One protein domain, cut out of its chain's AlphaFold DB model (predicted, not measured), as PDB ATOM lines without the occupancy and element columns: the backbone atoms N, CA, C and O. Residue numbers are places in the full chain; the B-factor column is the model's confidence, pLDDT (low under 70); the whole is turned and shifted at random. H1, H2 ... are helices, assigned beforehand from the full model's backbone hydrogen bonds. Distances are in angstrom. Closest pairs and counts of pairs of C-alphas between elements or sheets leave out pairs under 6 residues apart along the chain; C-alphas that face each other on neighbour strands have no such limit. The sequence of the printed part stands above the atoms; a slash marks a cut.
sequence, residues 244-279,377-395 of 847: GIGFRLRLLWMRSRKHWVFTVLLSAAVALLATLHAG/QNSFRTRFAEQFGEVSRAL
ATOM      1  N   GLY A 244     153.349 103.071 199.946       81.38
ATOM      2  CA  GLY A 244     154.574 103.318 200.697       81.38
ATOM      3  C   GLY A 244     155.816 102.659 200.120       81.38
ATOM      4  O   GLY A 244     156.873 103.289 200.132       81.38
ATOM      5  N   ILE A 245     155.698 101.443 199.591       76.81
ATOM      6  CA  ILE A 245     156.778 100.769 198.868       76.81
ATOM      7  C   ILE A 245     157.049 101.534 197.570       76.81
ATOM      8  O   ILE A 245     158.180 101.947 197.332       76.81
ATOM      9  N   GLY A 246     156.007 101.830 196.785       79.50
ATOM     10  CA  GLY A 246     156.144 102.595 195.542       79.50
ATOM     11  C   GLY A 246     156.678 104.018 195.751       79.50
ATOM     12  O   GLY A 246     157.459 104.506 194.939       79.50
ATOM     13  N   PHE A 247     156.299 104.691 196.842       87.44
ATOM     14  CA  PHE A 247     156.889 105.969 197.260       87.44
ATOM     15  C   PHE A 247     158.390 105.836 197.539       87.44
ATOM     16  O   PHE A 247     159.178 106.602 196.996       87.44
ATOM     17  N   ARG A 248     158.800 104.845 198.340       86.50
ATOM     18  CA  ARG A 248     160.210 104.653 198.718       86.50
ATOM     19  C   ARG A 248     161.079 104.227 197.543       86.50
ATOM     20  O   ARG A 248     162.202 104.695 197.445       86.50
ATOM     21  N   LEU A 249     160.558 103.401 196.635       81.25
ATOM     22  CA  LEU A 249     161.250 103.046 195.394       81.25
ATOM     23  C   LEU A 249     161.422 104.264 194.479       81.25
ATOM     24  O   LEU A 249     162.510 104.468 193.952       81.25
ATOM     25  N   ARG A 250     160.393 105.113 194.338       85.56
ATOM     26  CA  ARG A 250     160.511 106.388 193.604       85.56
ATOM     27  C   ARG A 250     161.514 107.333 194.260       85.56
ATOM     28  O   ARG A 250     162.314 107.944 193.560       85.56
ATOM     29  N   LEU A 251     161.498 107.428 195.586       87.38
ATOM     30  CA  LEU A 251     162.448 108.235 196.346       87.38
ATOM     31  C   LEU A 251     163.884 107.719 196.168       87.38
ATOM     32  O   LEU A 251     164.782 108.504 195.871       87.38
ATOM     33  N   LEU A 252     164.084 106.401 196.275       83.44
ATOM     34  CA  LEU A 252     165.365 105.746 196.026       83.44
ATOM     35  C   LEU A 252     165.843 106.017 194.601       83.44
ATOM     36  O   LEU A 252     166.990 106.397 194.429       83.44
ATOM     37  N   TRP A 253     164.964 105.882 193.605       81.31
ATOM     38  CA  TRP A 253     165.271 106.153 192.201       81.31
ATOM     39  C   TRP A 253     165.678 107.611 191.951       81.31
ATOM     40  O   TRP A 253     166.631 107.883 191.224       81.31
ATOM     41  N   MET A 254     164.983 108.572 192.564       82.31
ATOM     42  CA  MET A 254     165.342 109.988 192.441       82.31
ATOM     43  C   MET A 254     166.698 110.296 193.080       82.31
ATOM     44  O   MET A 254     167.502 111.012 192.486       82.31
ATOM     45  N   ARG A 255     166.980 109.718 194.252       83.44
ATOM     46  CA  ARG A 255     168.262 109.896 194.952       83.44
ATOM     47  C   ARG A 255     169.409 109.155 194.271       83.44
ATOM     48  O   ARG A 255     170.516 109.681 194.198       83.44
ATOM     49  N   SER A 256     169.153 107.962 193.732       72.81
ATOM     50  CA  SER A 256     170.159 107.162 193.031       72.81
ATOM     51  C   SER A 256     170.546 107.783 191.699       72.81
ATOM     52  O   SER A 256     171.721 107.762 191.365       72.81
ATOM     53  N   ARG A 257     169.620 108.425 190.975       70.88
ATOM     54  CA  ARG A 257     169.947 109.180 189.751       70.88
ATOM     55  C   ARG A 257     170.978 110.286 189.982       70.88
ATOM     56  O   ARG A 257     171.788 110.543 189.098       70.88
ATOM     57  N   LYS A 258     170.990 110.898 191.171       65.31
ATOM     58  CA  LYS A 258     171.989 111.905 191.566       65.31
ATOM     59  C   LYS A 258     173.359 111.283 191.896       65.31
ATOM     60  O   LYS A 258     174.377 111.953 191.771       65.31
ATOM     61  N   HIS A 259     173.393 109.999 192.263       65.81
ATOM     62  CA  HIS A 259     174.588 109.240 192.656       65.81
ATOM     63  C   HIS A 259     174.675 107.888 191.916       65.81
ATOM     64  O   HIS A 259     174.897 106.834 192.522       65.81
ATOM     65  N   TRP A 260     174.453 107.900 190.597       56.72
ATOM     66  CA  TRP A 260     174.280 106.672 189.808       56.72
ATOM     67  C   TRP A 260     175.558 105.819 189.785       56.72
ATOM     68  O   TRP A 260     175.491 104.597 189.855       56.72
ATOM     69  N   VAL A 261     176.726 106.466 189.816       55.94
ATOM     70  CA  VAL A 261     178.035 105.804 189.922       55.94
ATOM     71  C   VAL A 261     178.148 105.001 191.222       55.94
ATOM     72  O   VAL A 261     178.547 103.844 191.194       55.94
ATOM     73  N   PHE A 262     177.732 105.569 192.358       56.03
ATOM     74  CA  PHE A 262     177.786 104.879 193.653       56.03
ATOM     75  C   PHE A 262     176.839 103.674 193.700       56.03
ATOM     76  O   PHE A 262     177.184 102.634 194.252       56.03
ATOM     77  N   THR A 263     175.657 103.794 193.091       57.22
ATOM     78  CA  THR A 263     174.717 102.668 193.015       57.22
ATOM     79  C   THR A 263     175.220 101.565 192.096       57.22
ATOM     80  O   THR A 263     175.164 100.415 192.513       57.22
ATOM     81  N   VAL A 264     175.789 101.898 190.931       60.41
ATOM     82  CA  VAL A 264     176.432 100.921 190.033       60.41
ATOM     83  C   VAL A 264     177.591 100.217 190.736       60.41
ATOM     84  O   VAL A 264     177.634  98.989 190.717       60.41
ATOM     85  N   LEU A 265     178.470 100.959 191.416       55.81
ATOM     86  CA  LEU A 265     179.591 100.400 192.178       55.81
ATOM     87  C   LEU A 265     179.124  99.489 193.318       55.81
ATOM     88  O   LEU A 265     179.692  98.417 193.505       55.81
ATOM     89  N   LEU A 266     178.067  99.862 194.046       60.94
ATOM     90  CA  LEU A 266     177.501  99.026 195.104       60.94
ATOM     91  C   LEU A 266     176.880  97.742 194.537       60.94
ATOM     92  O   LEU A 266     177.123  96.664 195.069       60.94
ATOM     93  N   SER A 267     176.116  97.827 193.444       57.75
ATOM     94  CA  SER A 267     175.565  96.638 192.782       57.75
ATOM     95  C   SER A 267     176.648  95.760 192.158       57.75
ATOM     96  O   SER A 267     176.530  94.543 192.232       57.75
ATOM     97  N   ALA A 268     177.718  96.345 191.614       56.62
ATOM     98  CA  ALA A 268     178.874  95.609 191.110       56.62
ATOM     99  C   ALA A 268     179.628  94.918 192.250       56.62
ATOM    100  O   ALA A 268     179.996  93.760 192.108       56.62
ATOM    101  N   ALA A 269     179.789  95.572 193.404       56.91
ATOM    102  CA  ALA A 269     180.393  94.972 194.591       56.91
ATOM    103  C   ALA A 269     179.541  93.822 195.154       56.91
ATOM    104  O   ALA A 269     180.080  92.773 195.492       56.91
ATOM    105  N   VAL A 270     178.213  93.980 195.210       59.38
ATOM    106  CA  VAL A 270     177.285  92.921 195.648       59.38
ATOM    107  C   VAL A 270     177.253  91.760 194.651       59.38
ATOM    108  O   VAL A 270     177.291  90.607 195.069       59.38
ATOM    109  N   ALA A 271     177.220  92.041 193.346       51.19
ATOM    110  CA  ALA A 271     177.274  91.019 192.303       51.19
ATOM    111  C   ALA A 271     178.611  90.272 192.328       51.19
ATOM    112  O   ALA A 271     178.609  89.049 192.280       51.19
ATOM    113  N   LEU A 272     179.729  90.987 192.496       55.97
ATOM    114  CA  LEU A 272     181.061  90.409 192.643       55.97
ATOM    115  C   LEU A 272     181.126  89.493 193.873       55.97
ATOM    116  O   LEU A 272     181.523  88.339 193.746       55.97
ATOM    117  N   LEU A 273     180.653  89.956 195.035       52.66
ATOM    118  CA  LEU A 273     180.562  89.148 196.258       52.66
ATOM    119  C   LEU A 273     179.685  87.898 196.066       52.66
ATOM    120  O   LEU A 273     180.071  86.817 196.498       52.66
ATOM    121  N   ALA A 274     178.547  88.013 195.375       50.06
ATOM    122  CA  ALA A 274     177.666  86.880 195.086       50.06
ATOM    123  C   ALA A 274     178.294  85.872 194.106       50.06
ATOM    124  O   ALA A 274     178.177  84.664 194.309       50.06
ATOM    125  N   THR A 275     178.992  86.346 193.066       49.94
ATOM    126  CA  THR A 275     179.704  85.480 192.109       49.94
ATOM    127  C   THR A 275     180.918  84.794 192.726       49.94
ATOM    128  O   THR A 275     181.216  83.659 192.372       49.94
ATOM    129  N   LEU A 276     181.594  85.447 193.673       50.25
ATOM    130  CA  LEU A 276     182.744  84.881 194.372       50.25
ATOM    131  C   LEU A 276     182.309  83.850 195.422       50.25
ATOM    132  O   LEU A 276     182.927  82.796 195.502       50.25
ATOM    133  N   HIS A 277     181.193  84.072 196.127       51.16
ATOM    134  CA  HIS A 277     180.606  83.068 197.025       51.16
ATOM    135  C   HIS A 277     180.122  81.810 196.277       51.16
ATOM    136  O   HIS A 277     180.163  80.707 196.808       51.16
ATOM    137  N   ALA A 278     179.692  81.957 195.019       50.12
ATOM    138  CA  ALA A 278     179.352  80.825 194.156       50.12
ATOM    139  C   ALA A 278     180.581  80.147 193.507       50.12
ATOM    140  O   ALA A 278     180.447  79.047 192.973       50.12
ATOM    141  N   GLY A 279     181.751  80.799 193.510       45.25
ATOM    142  CA  GLY A 279     182.941  80.378 192.760       45.25
ATOM    143  C   GLY A 279     184.135  79.920 193.604       45.25
ATOM    144  O   GLY A 279     185.058  79.320 193.055       45.25
ATOM    145  N   GLN A 377     171.666 125.536 211.781       60.09
ATOM    146  CA  GLN A 377     170.280 125.874 211.430       60.09
ATOM    147  C   GLN A 377     170.103 126.166 209.931       60.09
ATOM    148  O   GLN A 377     169.170 125.645 209.311       60.09
ATOM    149  N   ASN A 378     171.010 126.931 209.311       60.94
ATOM    150  CA  ASN A 378     170.978 127.164 207.862       60.94
ATOM    151  C   ASN A 378     171.191 125.860 207.081       60.94
ATOM    152  O   ASN A 378     170.462 125.585 206.126       60.94
ATOM    153  N   SER A 379     172.120 125.004 207.524       70.44
ATOM    154  CA  SER A 379     172.322 123.688 206.911       70.44
ATOM    155  C   SER A 379     171.088 122.787 207.045       70.44
ATOM    156  O   SER A 379     170.788 122.016 206.132       70.44
ATOM    157  N   PHE A 380     170.333 122.911 208.143       75.75
ATOM    158  CA  PHE A 380     169.087 122.182 208.342       75.75
ATOM    159  C   PHE A 380     168.004 122.654 207.375       75.75
ATOM    160  O   PHE A 380     167.411 121.813 206.703       75.75
ATOM    161  N   ARG A 381     167.747 123.968 207.269       77.94
ATOM    162  CA  ARG A 381     166.693 124.497 206.380       77.94
ATOM    163  C   ARG A 381     166.946 124.092 204.932       77.94
ATOM    164  O   ARG A 381     166.028 123.601 204.286       77.94
ATOM    165  N   THR A 382     168.188 124.187 204.457       82.56
ATOM    166  CA  THR A 382     168.554 123.742 203.103       82.56
ATOM    167  C   THR A 382     168.334 122.239 202.921       82.56
ATOM    168  O   THR A 382     167.654 121.828 201.983       82.56
ATOM    169  N   ARG A 383     168.821 121.401 203.850       81.88
ATOM    170  CA  ARG A 383     168.624 119.940 203.785       81.88
ATOM    171  C   ARG A 383     167.150 119.551 203.838       81.88
ATOM    172  O   ARG A 383     166.732 118.645 203.123       81.88
ATOM    173  N   PHE A 384     166.366 120.208 204.688       84.69
ATOM    174  CA  PHE A 384     164.935 119.966 204.784       84.69
ATOM    175  C   PHE A 384     164.225 120.396 203.503       84.69
ATOM    176  O   PHE A 384     163.401 119.636 203.010       84.69
ATOM    177  N   ALA A 385     164.552 121.564 202.945       86.06
ATOM    178  CA  ALA A 385     163.955 122.046 201.705       86.06
ATOM    179  C   ALA A 385     164.203 121.065 200.551       86.06
ATOM    180  O   ALA A 385     163.261 120.653 199.877       86.06
ATOM    181  N   GLU A 386     165.446 120.597 200.391       86.19
ATOM    182  CA  GLU A 386     165.796 119.566 199.409       86.19
ATOM    183  C   GLU A 386     165.001 118.271 199.635       86.19
ATOM    184  O   GLU A 386     164.362 117.759 198.712       86.19
ATOM    185  N   GLN A 387     164.981 117.760 200.871       87.31
ATOM    186  CA  GLN A 387     164.260 116.532 201.220       87.31
ATOM    187  C   GLN A 387     162.750 116.675 201.027       87.31
ATOM    188  O   GLN A 387     162.109 115.768 200.502       87.31
ATOM    189  N   PHE A 388     162.160 117.801 201.415       89.75
ATOM    190  CA  PHE A 388     160.741 118.070 201.235       89.75
ATOM    191  C   PHE A 388     160.382 118.184 199.751       89.75
ATOM    192  O   PHE A 388     159.374 117.620 199.316       89.75
ATOM    193  N   GLY A 389     161.236 118.819 198.949       89.56
ATOM    194  CA  GLY A 389     161.107 118.856 197.497       89.56
ATOM    195  C   GLY A 389     161.162 117.465 196.856       89.56
ATOM    196  O   GLY A 389     160.402 117.180 195.932       89.56
ATOM    197  N   GLU A 390     162.029 116.569 197.332       89.69
ATOM    198  CA  GLU A 390     162.068 115.164 196.893       89.69
ATOM    199  C   GLU A 390     160.828 114.381 197.338       89.69
ATOM    200  O   GLU A 390     160.227 113.657 196.545       89.69
ATOM    201  N   VAL A 391     160.431 114.524 198.604       89.81
ATOM    202  CA  VAL A 391     159.307 113.795 199.203       89.81
ATOM    203  C   VAL A 391     157.989 114.200 198.554       89.81
ATOM    204  O   VAL A 391     157.223 113.321 198.165       89.81
ATOM    205  N   SER A 392     157.738 115.499 198.383       90.62
ATOM    206  CA  SER A 392     156.521 116.009 197.735       90.62
ATOM    207  C   SER A 392     156.362 115.481 196.304       90.62
ATOM    208  O   SER A 392     155.265 115.069 195.940       90.62
ATOM    209  N   ARG A 393     157.456 115.371 195.535       89.31
ATOM    210  CA  ARG A 393     157.463 114.761 194.189       89.31
ATOM    211  C   ARG A 393     157.368 113.231 194.200       89.31
ATOM    212  O   ARG A 393     156.812 112.637 193.279       89.31
ATOM    213  N   ALA A 394     157.931 112.569 195.212       88.56
ATOM    214  CA  ALA A 394     157.902 111.110 195.339       88.56
ATOM    215  C   ALA A 394     156.518 110.580 195.733       88.56
ATOM    216  O   ALA A 394     156.192 109.420 195.447       88.56
ATOM    217  N   LEU A 395     155.735 111.376 196.467       87.69
ATOM    218  CA  LEU A 395     154.431 110.962 196.969       87.69
ATOM    219  C   LEU A 395     153.473 110.636 195.806       87.69
ATOM    220  O   LEU A 395     153.581 111.175 194.709       87.69
TER     221      LEU A 395
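AT A GLANCE: This is residues 244 to 279 and 377 to 395 of the 847 residues of the protein "KAP NTPase domain-containing protein" of Rubrivivax sp (UniProt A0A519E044). Two longer helices, H2 and H3, reach out from a shorter one, H1, which lies between them. H2 and H1 make an L at their shared corner, while the last turns of H3 pack on H1 and the rest of H3 sticks out with residues 377 to 386. The contacts are few and the assembly is open, with residues 265 to 279 sticking out at the other end. The printed part has 55 residues with three named helices, in the order H1, H2, H3, and no named strand; its class is all helix. It is extended, with a radius of gyration of the C-alphas of 15.7 A and spans of 49 by 26 by 15 A.

IN THESE COORDINATES: H2, residues 260 to 277, is 25.5 A long and begins at C-alpha 260 at (174.280, 106.672, 189.808). H1, residues 244 to 258, is 21.5 A long and begins at C-alpha 244 at (154.574, 103.318, 200.697). H3, residues 377 to 394, is 25.1 A long and ends at C-alpha 394 at (157.902, 111.110, 195.339).

HOW THE PARTS SIT: H2 and H1 are close but not clearly touching, the closest C-alphas being those of Ser 256 and Thr 263, 6.4 A apart. Their lines are only just about perpendicular, at 73 degrees. H1 and H3 touch, H3 with residues 390 to 394 alone; the closest C-alphas, those of Leu 251 and Ala 394, are 5.5 A apart. They run opposite ways at a steep tilt of 61 degrees. H2 and H3 are apart. Every O i to N i+4 pair is within hydrogen-bond range in H2 and H3, and 10 of 11 in H1.

THE WHOLE: Residues 280 to 376 are not printed, and C-alphas 279 and 377, the two farthest apart, are 50.8 A apart across this cut. The link from H1 to H2 is tight. The mean pLDDT of the printed part is 71.5; residues 258 to 279 and 377 to 378 are under 70.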